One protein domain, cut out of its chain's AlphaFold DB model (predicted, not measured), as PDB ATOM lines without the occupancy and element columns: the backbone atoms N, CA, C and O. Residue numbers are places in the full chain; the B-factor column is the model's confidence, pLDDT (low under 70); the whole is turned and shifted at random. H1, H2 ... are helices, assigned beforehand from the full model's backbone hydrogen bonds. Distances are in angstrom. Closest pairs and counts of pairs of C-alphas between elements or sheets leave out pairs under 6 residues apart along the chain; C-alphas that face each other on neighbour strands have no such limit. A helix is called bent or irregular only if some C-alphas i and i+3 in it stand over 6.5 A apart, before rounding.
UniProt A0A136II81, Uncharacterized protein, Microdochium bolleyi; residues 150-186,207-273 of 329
ATOM      1  N   ALA A 150      61.756  40.765  -3.817       89.06
ATOM      2  CA  ALA A 150      61.303  40.851  -2.430       89.06
ATOM      3  C   ALA A 150      61.084  42.298  -1.962       89.06
ATOM      4  O   ALA A 150      60.492  42.498  -0.905       89.06
ATOM      5  N   PHE A 151      61.512  43.299  -2.741       92.38
ATOM      6  CA  PHE A 151      61.543  44.700  -2.317       92.38
ATOM      7  C   PHE A 151      60.182  45.221  -1.835       92.38
ATOM      8  O   PHE A 151      60.035  45.639  -0.688       92.38
ATOM      9  N   HIS A 152      59.157  45.133  -2.685       92.69
ATOM     10  CA  HIS A 152      57.815  45.608  -2.332       92.69
ATOM     11  C   HIS A 152      57.169  44.768  -1.235       92.69
ATOM     12  O   HIS A 152      56.474  45.310  -0.380       92.69
ATOM     13  N   LYS A 153      57.433  43.455  -1.225       93.56
ATOM     14  CA  LYS A 153      56.928  42.554  -0.183       93.56
ATOM     15  C   LYS A 153      57.480  42.945   1.186       93.56
ATOM     16  O   LYS A 153      56.707  43.034   2.129       93.56
ATOM     17  N   ALA A 154      58.780  43.222   1.282       94.75
ATOM     18  CA  ALA A 154      59.434  43.600   2.531       94.75
ATOM     19  C   ALA A 154      58.855  44.898   3.116       94.75
ATOM     20  O   ALA A 154      58.517  44.931   4.296       94.75
ATOM     21  N   ILE A 155      58.649  45.926   2.282       95.19
ATOM     22  CA  ILE A 155      58.030  47.195   2.708       95.19
ATOM     23  C   ILE A 155      56.616  46.955   3.248       95.19
ATOM     24  O   ILE A 155      56.262  47.444   4.319       95.19
ATOM     25  N   VAL A 156      55.804  46.184   2.520       95.25
ATOM     26  CA  VAL A 156      54.414  45.919   2.912       95.25
ATOM     27  C   VAL A 156      54.342  45.094   4.192       95.25
ATOM     28  O   VAL A 156      53.551  45.417   5.071       95.25
ATOM     29  N   VAL A 157      55.171  44.057   4.321       95.56
ATOM     30  CA  VAL A 157      55.224  43.211   5.522       95.56
ATOM     31  C   VAL A 157      55.632  44.024   6.750       95.56
ATOM     32  O   VAL A 157      55.034  43.837   7.806       95.56
ATOM     33  N   ALA A 158      56.581  44.951   6.608       95.94
ATOM     34  CA  ALA A 158      57.020  45.812   7.702       95.94
ATOM     35  C   ALA A 158      55.949  46.830   8.139       95.94
ATOM     36  O   ALA A 158      55.814  47.090   9.330       95.94
ATOM     37  N   LEU A 159      55.168  47.384   7.203       95.62
ATOM     38  CA  LEU A 159      54.138  48.391   7.508       95.62
ATOM     39  C   LEU A 159      52.780  47.800   7.910       95.62
ATOM     40  O   LEU A 159      52.003  48.469   8.590       95.62
ATOM     41  N   ARG A 160      52.476  46.561   7.499       94.88
ATOM     42  CA  ARG A 160      51.165  45.921   7.707       94.88
ATOM     43  C   ARG A 160      50.657  45.986   9.156       94.88
ATOM     44  O   ARG A 160      49.495  46.352   9.308       94.88
ATOM     45  N   PRO A 161      51.451  45.666  10.201       94.69
ATOM     46  CA  PRO A 161      50.933  45.612  11.571       94.69
ATOM     47  C   PRO A 161      50.343  46.938  12.060       94.69
ATOM     48  O   PRO A 161      49.469  46.934  12.915       94.69
ATOM     49  N   ARG A 162      50.794  48.064  11.495       94.62
ATOM     50  CA  ARG A 162      50.401  49.420  11.899       94.62
ATOM     51  C   ARG A 162      49.686  50.167  10.776       94.62
ATOM     52  O   ARG A 162      49.706  51.392  10.725       94.62
ATOM     53  N   VAL A 163      49.078  49.447   9.833       95.38
ATOM     54  CA  VAL A 163      48.495  50.066   8.633       95.38
ATOM     55  C   VAL A 163      47.245  50.894   8.940       95.38
ATOM     56  O   VAL A 163      47.047  51.939   8.327       95.38
ATOM     57  N   ALA A 164      46.428  50.464   9.904       94.31
ATOM     58  CA  ALA A 164      45.259  51.224  10.339       94.31
ATOM     59  C   ALA A 164      45.677  52.485  11.114       94.31
ATOM     60  O   ALA A 164      45.211  53.576  10.799       94.31
ATOM     61  N   GLU A 165      46.627  52.355  12.049       95.06
ATOM     62  CA  GLU A 165      47.259  53.492  12.743       95.06
ATOM     63  C   GLU A 165      47.853  54.491  11.752       95.06
ATOM     64  O   GLU A 165      47.604  55.684  11.844       95.06
ATOM     65  N   LEU A 166      48.570  54.010  10.734       94.81
ATOM     66  CA  LEU A 166      49.188  54.861   9.722       94.81
ATOM     67  C   LEU A 166      48.170  55.781   9.026       94.81
ATOM     68  O   LEU A 166      48.505  56.920   8.709       94.81
ATOM     69  N   VAL A 167      46.944  55.311   8.781       95.75
ATOM     70  CA  VAL A 167      45.889  56.119   8.143       95.75
ATOM     71  C   VAL A 167      45.187  57.043   9.136       95.75
ATOM     72  O   VAL A 167      44.752  58.128   8.753       95.75
ATOM     73  N   LEU A 168      45.035  56.611  10.385       94.38
ATOM     74  CA  LEU A 168      44.296  57.357  11.401       94.38
ATOM     75  C   LEU A 168      45.150  58.453  12.053       94.38
ATOM     76  O   LEU A 168      44.639  59.546  12.288       94.38
ATOM     77  N   ASP A 169      46.440  58.191  12.262       91.31
ATOM     78  CA  ASP A 169      47.364  59.079  12.974       91.31
ATOM     79  C   ASP A 169      48.061  60.086  12.044       91.31
ATOM     80  O   ASP A 169      48.576  61.106  12.501       91.31
ATOM     81  N   SER A 170      48.096  59.822  10.731       92.19
ATOM     82  CA  SER A 170      48.780  60.672   9.749       92.19
ATOM     83  C   SER A 170      47.899  61.033   8.559       92.19
ATOM     84  O   SER A 170      47.333  60.180   7.875       92.19
ATOM     85  N   GLU A 171      47.896  62.320   8.210       90.38
ATOM     86  CA  GLU A 171      47.244  62.850   7.006       90.38
ATOM     87  C   GLU A 171      47.886  62.392   5.680       90.38
ATOM     88  O   GLU A 171      47.358  62.669   4.597       90.38
ATOM     89  N   HIS A 172      49.038  61.721   5.750       92.31
ATOM     90  CA  HIS A 172      49.796  61.259   4.590       92.31
ATOM     91  C   HIS A 172      49.810  59.736   4.430       92.31
ATOM     92  O   HIS A 172      50.133  59.233   3.348       92.31
ATOM     93  N   GLY A 173      49.449  58.997   5.484       92.81
ATOM     94  CA  GLY A 173      49.410  57.539   5.459       92.81
ATOM     95  C   GLY A 173      48.410  56.989   4.441       92.81
ATOM     96  O   GLY A 173      48.649  55.943   3.835       92.81
ATOM     97  N   ASP A 174      47.345  57.745   4.160       93.94
ATOM     98  CA  ASP A 174      46.318  57.412   3.170       93.94
ATOM     99  C   ASP A 174      46.904  57.070   1.790       93.94
ATOM    100  O   ASP A 174      46.509  56.089   1.149       93.94
ATOM    101  N   ARG A 175      47.882  57.859   1.339       94.94
ATOM    102  CA  ARG A 175      48.555  57.697   0.046       94.94
ATOM    103  C   ARG A 175      49.420  56.449   0.009       94.94
ATOM    104  O   ARG A 175      49.417  55.754  -1.008       94.94
ATOM    105  N   VAL A 176      50.122  56.160   1.103       96.19
ATOM    106  CA  VAL A 176      50.992  54.985   1.222       96.19
ATOM    107  C   VAL A 176      50.147  53.717   1.169       96.19
ATOM    108  O   VAL A 176      50.393  52.857   0.326       96.19
ATOM    109  N   VAL A 177      49.085  53.640   1.976       96.06
ATOM    110  CA  VAL A 177      48.181  52.480   2.006       96.06
ATOM    111  C   VAL A 177      47.460  52.293   0.673       96.06
ATOM    112  O   VAL A 177      47.417  51.184   0.139       96.06
ATOM    113  N   THR A 178      46.971  53.383   0.073       95.56
ATOM    114  CA  THR A 178      46.377  53.337  -1.271       95.56
ATOM    115  C   THR A 178      47.374  52.784  -2.293       95.56
ATOM    116  O   THR A 178      47.013  51.948  -3.120       95.56
ATOM    117  N   ALA A 179      48.640  53.208  -2.237       94.19
ATOM    118  CA  ALA A 179      49.673  52.695  -3.127       94.19
ATOM    119  C   ALA A 179      49.970  51.211  -2.880       94.19
ATOM    120  O   ALA A 179      50.068  50.469  -3.850       94.19
ATOM    121  N   MET A 180      50.046  50.758  -1.623       94.06
ATOM    122  CA  MET A 180      50.265  49.345  -1.273       94.06
ATOM    123  C   MET A 180      49.189  48.435  -1.876       94.06
ATOM    124  O   MET A 180      49.511  47.396  -2.457       94.06
ATOM    125  N   VAL A 181      47.917  48.831  -1.775       93.56
ATOM    126  CA  VAL A 181      46.789  48.030  -2.274       93.56
ATOM    127  C   VAL A 181      46.680  48.080  -3.800       93.56
ATOM    128  O   VAL A 181      46.396  47.054  -4.419       93.56
ATOM    129  N   ASN A 182      46.963  49.229  -4.419       91.19
ATOM    130  CA  ASN A 182      46.830  49.427  -5.870       91.19
ATOM    131  C   ASN A 182      48.058  48.976  -6.682       91.19
ATOM    132  O   ASN A 182      48.076  49.124  -7.904       91.19
ATOM    133  N   MET A 183      49.092  48.431  -6.036       86.56
ATOM    134  CA  MET A 183      50.237  47.819  -6.720       86.56
ATOM    135  C   MET A 183      49.793  46.732  -7.705       86.56
ATOM    136  O   MET A 183      48.825  46.042  -7.420       86.56
ATOM    137  N   PRO A 184      50.479  46.475  -8.827       84.06
ATOM    138  CA  PRO A 184      50.144  45.334  -9.681       84.06
ATOM    139  C   PRO A 184      50.236  44.001  -8.919       84.06
ATOM    140  O   PRO A 184      51.121  43.809  -8.083       84.06
ATOM    141  N   THR A 185      49.320  43.065  -9.177       80.12
ATOM    142  CA  THR A 185      49.314  41.755  -8.500       80.12
ATOM    143  C   THR A 185      50.279  40.776  -9.168       80.12
ATOM    144  O   THR A 185      50.322  40.711 -10.395       80.12
ATOM    145  N   THR A 186      51.014  39.973  -8.390       68.62
ATOM    146  CA  THR A 186      51.807  38.858  -8.948       68.62
ATOM    147  C   THR A 186      50.859  37.721  -9.280       68.62
ATOM    148  O   THR A 186      50.299  37.115  -8.369       68.62
ATOM    149  N   SER A 207      58.453  43.584 -12.311       55.94
ATOM    150  CA  SER A 207      59.426  44.072 -11.328       55.94
ATOM    151  C   SER A 207      58.782  44.931 -10.231       55.94
ATOM    152  O   SER A 207      59.446  45.303  -9.270       55.94
ATOM    153  N   ALA A 208      57.492  45.265 -10.357       62.50
ATOM    154  CA  ALA A 208      56.703  45.909  -9.309       62.50
ATOM    155  C   ALA A 208      55.403  45.150  -9.086       62.50
ATOM    156  O   ALA A 208      54.387  45.453  -9.707       62.50
ATOM    157  N   SER A 209      55.461  44.099  -8.272       78.75
ATOM    158  CA  SER A 209      54.354  43.165  -8.146       78.75
ATOM    159  C   SER A 209      54.207  42.653  -6.716       78.75
ATOM    160  O   SER A 209      55.174  42.181  -6.115       78.75
ATOM    161  N   LEU A 210      52.995  42.758  -6.169       87.44
ATOM    162  CA  LEU A 210      52.658  42.328  -4.815       87.44
ATOM    163  C   LEU A 210      51.681  41.136  -4.865       87.44
ATOM    164  O   LEU A 210      50.671  41.209  -5.567       87.44
ATOM    165  N   PRO A 211      51.931  40.037  -4.134       89.50
ATOM    166  CA  PRO A 211      50.988  38.926  -4.035       89.50
ATOM    167  C   PRO A 211      49.622  39.356  -3.491       89.50
ATOM    168  O   PRO A 211      49.541  40.179  -2.579       89.50
ATOM    169  N   LEU A 212      48.549  38.750  -4.011       89.75
ATOM    170  CA  LEU A 212      47.171  39.090  -3.636       89.75
ATOM    171  C   LEU A 212      46.907  38.919  -2.131       89.75
ATOM    172  O   LEU A 212      46.327  39.812  -1.523       89.75
ATOM    173  N   HIS A 213      47.411  37.840  -1.525       91.69
ATOM    174  CA  HIS A 213      47.225  37.568  -0.095       91.69
ATOM    175  C   HIS A 213      47.828  38.653   0.812       91.69
ATOM    176  O   HIS A 213      47.305  38.914   1.889       91.69
ATOM    177  N   LEU A 214      48.908  39.331   0.391       93.19
ATOM    178  CA  LEU A 214      49.457  40.450   1.168       93.19
ATOM    179  C   LEU A 214      48.533  41.665   1.116       93.19
ATOM    180  O   LEU A 214      48.372  42.350   2.122       93.19
ATOM    181  N   LYS A 215      47.894  41.913  -0.031       93.75
ATOM    182  CA  LYS A 215      46.878  42.965  -0.143       93.75
ATOM    183  C   LYS A 215      45.648  42.633   0.689       93.75
ATOM    184  O   LYS A 215      45.131  43.510   1.362       93.75
ATOM    185  N   GLU A 216      45.206  41.378   0.677       94.31
ATOM    186  CA  GLU A 216      44.118  40.902   1.541       94.31
ATOM    187  C   GLU A 216      44.441  41.073   3.016       94.31
ATOM    188  O   GLU A 216      43.587  41.527   3.767       94.31
ATOM    189  N   ALA A 217      45.674  40.771   3.422       95.50
ATOM    190  CA  ALA A 217      46.107  40.970   4.796       95.50
ATOM    191  C   ALA A 217      46.067  42.458   5.186       95.50
ATOM    192  O   ALA A 217      45.599  42.788   6.269       95.50
ATOM    193  N   VAL A 218      46.481  43.362   4.289       96.12
ATOM    194  CA  VAL A 218      46.332  44.815   4.496       96.12
ATOM    195  C   VAL A 218      44.859  45.203   4.625       96.12
ATOM    196  O   VAL A 218      44.500  45.912   5.557       96.12
ATOM    197  N   MET A 219      43.998  44.720   3.726       96.75
ATOM    198  CA  MET A 219      42.559  44.993   3.780       96.75
ATOM    199  C   MET A 219      41.907  44.457   5.057       96.75
ATOM    200  O   MET A 219      41.064  45.137   5.628       96.75
ATOM    201  N   THR A 220      42.334  43.288   5.531       96.31
ATOM    202  CA  THR A 220      41.851  42.682   6.780       96.31
ATOM    203  C   THR A 220      42.175  43.583   7.969       96.31
ATOM    204  O   THR A 220      41.266  43.953   8.702       96.31
ATOM    205  N   SER A 221      43.424  44.049   8.087       95.44
ATOM    206  CA  SER A 221      43.822  44.994   9.141       95.44
ATOM    207  C   SER A 221      43.089  46.341   9.066       95.44
ATOM    208  O   SER A 221      42.860  46.974  10.091       95.44
ATOM    209  N   LEU A 222      42.700  46.804   7.871       95.88
ATOM    210  CA  LEU A 222      41.840  47.990   7.736       95.88
ATOM    211  C   LEU A 222      40.388  47.696   8.151       95.88
ATOM    212  O   LEU A 222      39.742  48.558   8.744       95.88
ATOM    213  N   GLY A 223      39.885  46.497   7.844       95.25
ATOM    214  CA  GLY A 223      38.544  46.026   8.196       95.25
ATOM    215  C   GLY A 223      38.325  45.878   9.700       95.25
ATOM    216  O   GLY A 223      37.268  46.246  10.200       95.25
ATOM    217  N   GLU A 224      39.346  45.439  10.441       95.94
ATOM    218  CA  GLU A 224      39.315  45.342  11.911       95.94
ATOM    219  C   GLU A 224      38.978  46.680  12.591       95.94
ATOM    220  O   GLU A 224      38.364  46.699  13.656       95.94
ATOM    221  N   ARG A 225      39.336  47.807  11.960       95.38
ATOM    222  CA  ARG A 225      39.060  49.170  12.443       95.38
ATOM    223  C   ARG A 225      38.153  49.956  11.496       95.38
ATOM    224  O   ARG A 225      38.289  51.171  11.361       95.38
ATOM    225  N   GLU A 226      37.209  49.280  10.843       95.44
ATOM    226  CA  GLU A 226      36.318  49.893   9.849       95.44
ATOM    227  C   GLU A 226      35.582  51.132  10.375       95.44
ATOM    228  O   GLU A 226      35.523  52.152   9.686       95.44
ATOM    229  N   LYS A 227      35.033  51.064  11.592       96.31
ATOM    230  CA  LYS A 227      34.284  52.178  12.188       96.31
ATOM    231  C   LYS A 227      35.150  53.439  12.286       96.31
ATOM    232  O   LYS A 227      34.788  54.470  11.725       96.31
ATOM    233  N   ASP A 228      36.338  53.319  12.876       96.12
ATOM    234  CA  ASP A 228      37.301  54.421  13.008       96.12
ATOM    235  C   ASP A 228      37.704  54.987  11.636       96.12
ATOM    236  O   ASP A 228      37.813  56.200  11.438       96.12
ATOM    237  N   MET A 229      37.890  54.103  10.650       94.94
ATOM    238  CA  MET A 229      38.220  54.482   9.277       94.94
ATOM    239  C   MET A 229      37.086  55.264   8.611       94.94
ATOM    240  O   MET A 229      37.344  56.208   7.863       94.94
ATOM    241  N   ARG A 230      35.827  54.908   8.874       95.44
ATOM    242  CA  ARG A 230      34.663  55.635   8.353       95.44
ATOM    243  C   ARG A 230      34.447  56.970   9.053       95.44
ATOM    244  O   ARG A 230      33.986  57.904   8.395       95.44
ATOM    245  N   ASP A 231      34.832  57.091  10.316       96.44
ATOM    246  CA  ASP A 231      34.716  58.335  11.081       96.44
ATOM    247  C   ASP A 231      35.822  59.341  10.704       96.44
ATOM    248  O   ASP A 231      35.577  60.550  10.610       96.44
ATOM    249  N   SER A 232      37.012  58.854  10.336       96.06
ATOM    250  CA  SER A 232      38.126  59.681   9.858       96.06
ATOM    251  C   SER A 232      38.003  60.090   8.382       96.06
ATOM    252  O   SER A 232      37.654  59.306   7.498       96.06
ATOM    253  N   PHE A 233      38.371  61.335   8.066       94.56
ATOM    254  CA  PHE A 233      38.423  61.815   6.681       94.56
ATOM    255  C   PHE A 233      39.466  61.070   5.829       94.56
ATOM    256  O   PHE A 233      39.176  60.705   4.684       94.56
ATOM    257  N   ALA A 234      40.658  60.824   6.384       94.25
ATOM    258  CA  ALA A 234      41.711  60.058   5.718       94.25
ATOM    259  C   ALA A 234      41.272  58.601   5.513       94.25
ATOM    260  O   ALA A 234      41.406  58.062   4.411       94.25
ATOM    261  N   GLY A 235      40.634  58.011   6.528       95.50
ATOM    262  CA  GLY A 235      40.094  56.658   6.456       95.50
ATOM    263  C   GLY A 235      39.032  56.499   5.363       95.50
ATOM    264  O   GLY A 235      39.189  55.643   4.492       95.50
ATOM    265  N   ARG A 236      38.033  57.394   5.285       95.75
ATOM    266  CA  ARG A 236      37.019  57.398   4.206       95.75
ATOM    267  C   ARG A 236      37.635  57.509   2.818       95.75
ATOM    268  O   ARG A 236      37.115  56.950   1.850       95.75
ATOM    269  N   ARG A 237      38.709  58.288   2.684       95.75
ATOM    270  CA  ARG A 237      39.416  58.439   1.411       95.75
ATOM    271  C   ARG A 237      40.095  57.134   1.009       95.75
ATOM    272  O   ARG A 237      39.905  56.711  -0.130       95.75
ATOM    273  N   VAL A 238      40.822  56.488   1.923       96.50
ATOM    274  CA  VAL A 238      41.410  55.161   1.675       96.50
ATOM    275  C   VAL A 238      40.314  54.172   1.307       96.50
ATOM    276  O   VAL A 238      40.408  53.561   0.248       96.50
ATOM    277  N   TRP A 239      39.241  54.099   2.100       95.50
ATOM    278  CA  TRP A 239      38.116  53.178   1.906       95.50
ATOM    279  C   TRP A 239      37.553  53.227   0.478       95.50
ATOM    280  O   TRP A 239      37.390  52.194  -0.178       95.50
ATOM    281  N   ARG A 240      37.348  54.440  -0.054       95.31
ATOM    282  CA  ARG A 240      36.897  54.660  -1.437       95.31
ATOM    283  C   ARG A 240      37.961  54.305  -2.476       95.31
ATOM    284  O   ARG A 240      37.636  53.677  -3.484       95.31
ATOM    285  N   ASN A 241      39.210  54.709  -2.248       94.50
ATOM    286  CA  ASN A 241      40.306  54.521  -3.203       94.50
ATOM    287  C   ASN A 241      40.691  53.049  -3.385       94.50
ATOM    288  O   ASN A 241      41.084  52.660  -4.483       94.50
ATOM    289  N   VAL A 242      40.570  52.244  -2.327       94.12
ATOM    290  CA  VAL A 242      40.898  50.809  -2.349       94.12
ATOM    291  C   VAL A 242      39.679  49.916  -2.581       94.12
ATOM    292  O   VAL A 242      39.795  48.693  -2.527       94.12
ATOM    293  N   LYS A 243      38.505  50.521  -2.823       95.50
ATOM    294  CA  LYS A 243      37.221  49.824  -2.989       95.50
ATOM    295  C   LYS A 243      36.947  48.853  -1.833       95.50
ATOM    296  O   LYS A 243      36.560  47.709  -2.057       95.50
ATOM    297  N   ALA A 244      37.149  49.311  -0.598       94.81
ATOM    298  CA  ALA A 244      37.014  48.481   0.597       94.81
ATOM    299  C   ALA A 244      35.592  47.919   0.778       94.81
ATOM    300  O   ALA A 244      35.444  46.769   1.176       94.81
ATOM    301  N   ASP A 245      34.555  48.657   0.365       94.88
ATOM    302  CA  ASP A 245      33.172  48.152   0.358       94.88
ATOM    303  C   ASP A 245      32.996  46.940  -0.573       94.88
ATOM    304  O   ASP A 245      32.283  45.992  -0.241       94.88
ATOM    305  N   LEU A 246      33.682  46.952  -1.725       94.69
ATOM    306  CA  LEU A 246      33.688  45.836  -2.669       94.69
ATOM    307  C   LEU A 246      34.462  44.650  -2.087       94.69
ATOM    308  O   LEU A 246      34.031  43.515  -2.237       94.69
ATOM    309  N   TRP A 247      35.573  44.900  -1.389       95.81
ATOM    310  CA  TRP A 247      36.311  43.849  -0.684       95.81
ATOM    311  C   TRP A 247      35.454  43.165   0.392       95.81
ATOM    312  O   TRP A 247      35.442  41.936   0.431       95.81
ATOM    313  N   ALA A 248      34.716  43.945   1.191       94.12
ATOM    314  CA  ALA A 248      33.903  43.448   2.300       94.12
ATOM    315  C   ALA A 248      32.690  42.622   1.835       94.12
ATOM    316  O   ALA A 248      32.438  41.548   2.370       94.12
ATOM    317  N   HIS A 249      31.961  43.085   0.812       95.25
ATOM    318  CA  HIS A 249      30.689  42.460   0.414       95.25
ATOM    319  C   HIS A 249      30.790  41.588  -0.844       95.25
ATOM    320  O   HIS A 249      29.986  40.683  -1.043       95.25
ATOM    321  N   ARG A 250      31.750  41.866  -1.735       95.31
ATOM    322  CA  ARG A 250      31.878  41.245  -3.069       95.31
ATOM    323  C   ARG A 250      33.343  40.933  -3.370       95.31
ATOM    324  O   ARG A 250      33.931  41.405  -4.346       95.31
ATOM    325  N   ARG A 251      33.939  40.098  -2.513       92.81
ATOM    326  CA  ARG A 251      35.367  39.734  -2.535       92.81
ATOM    327  C   ARG A 251      35.864  39.346  -3.937       92.81
ATOM    328  O   ARG A 251      36.914  39.833  -4.351       92.81
ATOM    329  N   ALA A 252      35.111  38.528  -4.677       91.88
ATOM    330  CA  ALA A 252      35.477  38.069  -6.022       91.88
ATOM    331  C   ALA A 252      35.652  39.222  -7.025       91.88
ATOM    332  O   ALA A 252      36.606  39.245  -7.802       91.88
ATOM    333  N   GLU A 253      34.782  40.222  -6.964       92.81
ATOM    334  CA  GLU A 253      34.852  41.375  -7.856       92.81
ATOM    335  C   GLU A 253      35.964  42.332  -7.487       92.81
ATOM    336  O   GLU A 253      36.598  42.914  -8.362       92.81
ATOM    337  N   TRP A 254      36.267  42.453  -6.197       94.62
ATOM    338  CA  TRP A 254      37.457  43.176  -5.783       94.62
ATOM    339  C   TRP A 254      38.730  42.509  -6.306       94.62
ATOM    340  O   TRP A 254      39.659  43.196  -6.724       94.62
ATOM    341  N   VAL A 255      38.790  41.171  -6.318       91.19
ATOM    342  CA  VAL A 255      39.918  40.447  -6.928       91.19
ATOM    343  C   VAL A 255      39.998  40.725  -8.427       91.19
ATOM    344  O   VAL A 255      41.099  40.941  -8.932       91.19
ATOM    345  N   GLN A 256      38.867  40.767  -9.134       89.62
ATOM    346  CA  GLN A 256      38.852  41.128 -10.551       89.62
ATOM    347  C   GLN A 256      39.322  42.572 -10.775       89.62
ATOM    348  O   GLN A 256      40.236  42.801 -11.560       89.62
ATOM    349  N   TRP A 257      38.818  43.524  -9.993       89.56
ATOM    350  CA  TRP A 257      39.256  44.920 -10.023       89.56
ATOM    351  C   TRP A 257      40.770  45.072  -9.782       89.56
ATOM    352  O   TRP A 257      41.447  45.835 -10.470       89.56
ATOM    353  N   GLN A 258      41.340  44.289  -8.859       88.75
ATOM    354  CA  GLN A 258      42.788  44.235  -8.621       88.75
ATOM    355  C   GLN A 258      43.592  43.714  -9.823       88.75
ATOM    356  O   GLN A 258      44.772  44.053  -9.968       88.75
ATOM    357  N   ARG A 259      42.995  42.870 -10.672       82.56
ATOM    358  CA  ARG A 259      43.608  42.428 -11.935       82.56
ATOM    359  C   ARG A 259      43.523  43.526 -12.987       82.56
ATOM    360  O   ARG A 259      44.522  43.793 -13.647       82.56
ATOM    361  N   ASP A 260      42.383  44.196 -13.089       82.69
ATOM    362  CA  ASP A 260      42.161  45.250 -14.079       82.69
ATOM    363  C   ASP A 260      43.091  46.451 -13.830       82.69
ATOM    364  O   ASP A 260      43.708  46.972 -14.760       82.69
ATOM    365  N   ILE A 261      43.312  46.827 -12.562       77.06
ATOM    366  CA  ILE A 261      44.323  47.835 -12.194       77.06
ATOM    367  C   ILE A 261      45.721  47.432 -12.665       77.06
ATOM    368  O   ILE A 261      46.468  48.274 -13.168       77.06
ATOM    369  N   ALA A 262      46.087  46.156 -12.525       66.69
ATOM    370  CA  ALA A 262      47.389  45.682 -12.975       66.69
ATOM    371  C   ALA A 262      47.552  45.845 -14.498       66.69
ATOM    372  O   ALA A 262      48.632  46.224 -14.945       66.69
ATOM    373  N   GLN A 263      46.485  45.636 -15.278       61.19
ATOM    374  CA  GLN A 263      46.492  45.833 -16.733       61.19
ATOM    375  C   GLN A 263      46.642  47.313 -17.120       61.19
ATOM    376  O   GLN A 263      47.474  47.647 -17.962       61.19
ATOM    377  N   ILE A 264      45.921  48.220 -16.451       60.94
ATOM    378  CA  ILE A 264      46.011  49.671 -16.704       60.94
ATOM    379  C   ILE A 264      47.440  50.190 -16.477       60.94
ATOM    380  O   ILE A 264      47.964  50.967 -17.276       60.94
ATOM    381  N   VAL A 265      48.099  49.739 -15.405       58.94
ATOM    382  CA  VAL A 265      49.474  50.156 -15.083       58.94
ATOM    383  C   VAL A 265      50.482  49.673 -16.135       58.94
ATOM    384  O   VAL A 265      51.454  50.378 -16.413       58.94
ATOM    385  N   VAL A 266      50.259  48.503 -16.744       53.88
ATOM    386  CA  VAL A 266      51.113  47.980 -17.823       53.88
ATOM    387  C   VAL A 266      50.970  48.822 -19.094       53.88
ATOM    388  O   VAL A 266      51.983  49.241 -19.656       53.88
ATOM    389  N   VAL A 267      49.740  49.155 -19.497       47.41
ATOM    390  CA  VAL A 267      49.468  49.960 -20.705       47.41
ATOM    391  C   VAL A 267      50.027  51.383 -20.577       47.41
ATOM    392  O   VAL A 267      50.682  51.884 -21.491       47.41
ATOM    393  N   ALA A 268      49.866  52.023 -19.415       46.50
ATOM    394  CA  ALA A 268      50.397  53.368 -19.177       46.50
ATOM    395  C   ALA A 268      51.934  53.442 -19.288       46.50
ATOM    396  O   ALA A 268      52.481  54.468 -19.690       46.50
ATOM    397  N   ARG A 269      52.649  52.354 -18.966       50.44
ATOM    398  CA  ARG A 269      54.114  52.287 -19.096       50.44
ATOM    399  C   ARG A 269      54.583  52.150 -20.546       50.44
ATOM    400  O   ARG A 269      55.664  52.638 -20.862       50.44
ATOM    401  N   GLN A 270      53.789  51.541 -21.424       40.22
ATOM    402  CA  GLN A 270      54.139  51.384 -22.841       40.22
ATOM    403  C   GLN A 270      54.057  52.714 -23.601       40.22
ATOM    404  O   GLN A 270      54.969  53.052 -24.355       40.22
ATOM    405  N   HIS A 271      53.030  53.527 -23.335       37.53
ATOM    406  CA  HIS A 271      52.870  54.836 -23.981       37.53
ATOM    407  C   HIS A 271      53.908  55.888 -23.544       37.53
ATOM    408  O   HIS A 271      54.127  56.861 -24.258       37.53
ATOM    409  N   GLY A 272      54.594  55.688 -22.411       40.25
ATOM    410  CA  GLY A 272      55.688  56.557 -21.959       40.25
ATOM    411  C   GLY A 272      57.045  56.299 -22.630       40.25
ATOM    412  O   GLY A 272      57.979  57.060 -22.395       40.25
ATOM    413  N   SER A 273      57.175  55.241 -23.445       37.03
ATOM    414  CA  SER A 273      58.450  54.821 -24.054       37.03
ATOM    415  C   SER A 273      58.559  55.095 -25.564       37.03
ATOM    416  O   SER A 273      59.611  54.836 -26.148       37.03
TER     417      SER A 273
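Overview. This is residues 150 to 186 and 207 to 273 of the 329 residues of an uncharacterized protein of Microdochium bolleyi (UniProt A0A136II81). The longest helix, H7, slants past a body of six other helices, joined to it at a corner by H6, and its far end sticks out with residues 267 to 273. In the body H1, H2 and H3 make an up-and-down bundle, each helix running against the one before; H5 lies beside H2, and H4 sits near the end of H1. The printed part has 104 residues with seven named helices, H1 to H7 along the chain, and no named strand: all helix. It is compact, with a radius of gyration of the C-alphas of 13.5 A and spans of 41 by 28 by 23 A.

Arrangement. H7, residues 251 to 271, touches H6, residues 244 to 249, only at the corner; the closest C-alphas, Trp 247 and Trp 254, are 5.3 A apart. H7 is close to but not clearly touching H2, residues 173 to 182, about perpendicular at 90 degrees; the closest C-alphas, Asn 182 and Ile 261, are 7.0 A apart. H3, residues 212 to 223, is near H7. The hub, H1, residues 151 to 169, is irregular, C-alphas 161 and 164 being 8.1 A apart. H1 and H2 form a hairpin; their closest C-alphas, Val 167 and Gly 173, are 4.6 A apart. H1 also touches H4, residues 226 to 231, and H5, residues 233 to 241. Each O i to N i+4 pair is within hydrogen-bond range in H2 to H6, 11 of 15 in H1 and 16 of 17 in H7.

Along the chain. H7 is 31.5 A long and ends at C-alpha 271 (52.870, 54.836, -23.981). H1, 25.3 A long, begins at C-alpha 151 (61.543, 44.700, -2.317).

Size, cuts and confidence. Residues 187 to 206 are not printed; C-alphas 186 and 207 are 9.5 A apart across this cut. The links printed whole are tight. The pLDDT is under 70 at residues 186, 207 to 208 and 262 to 273.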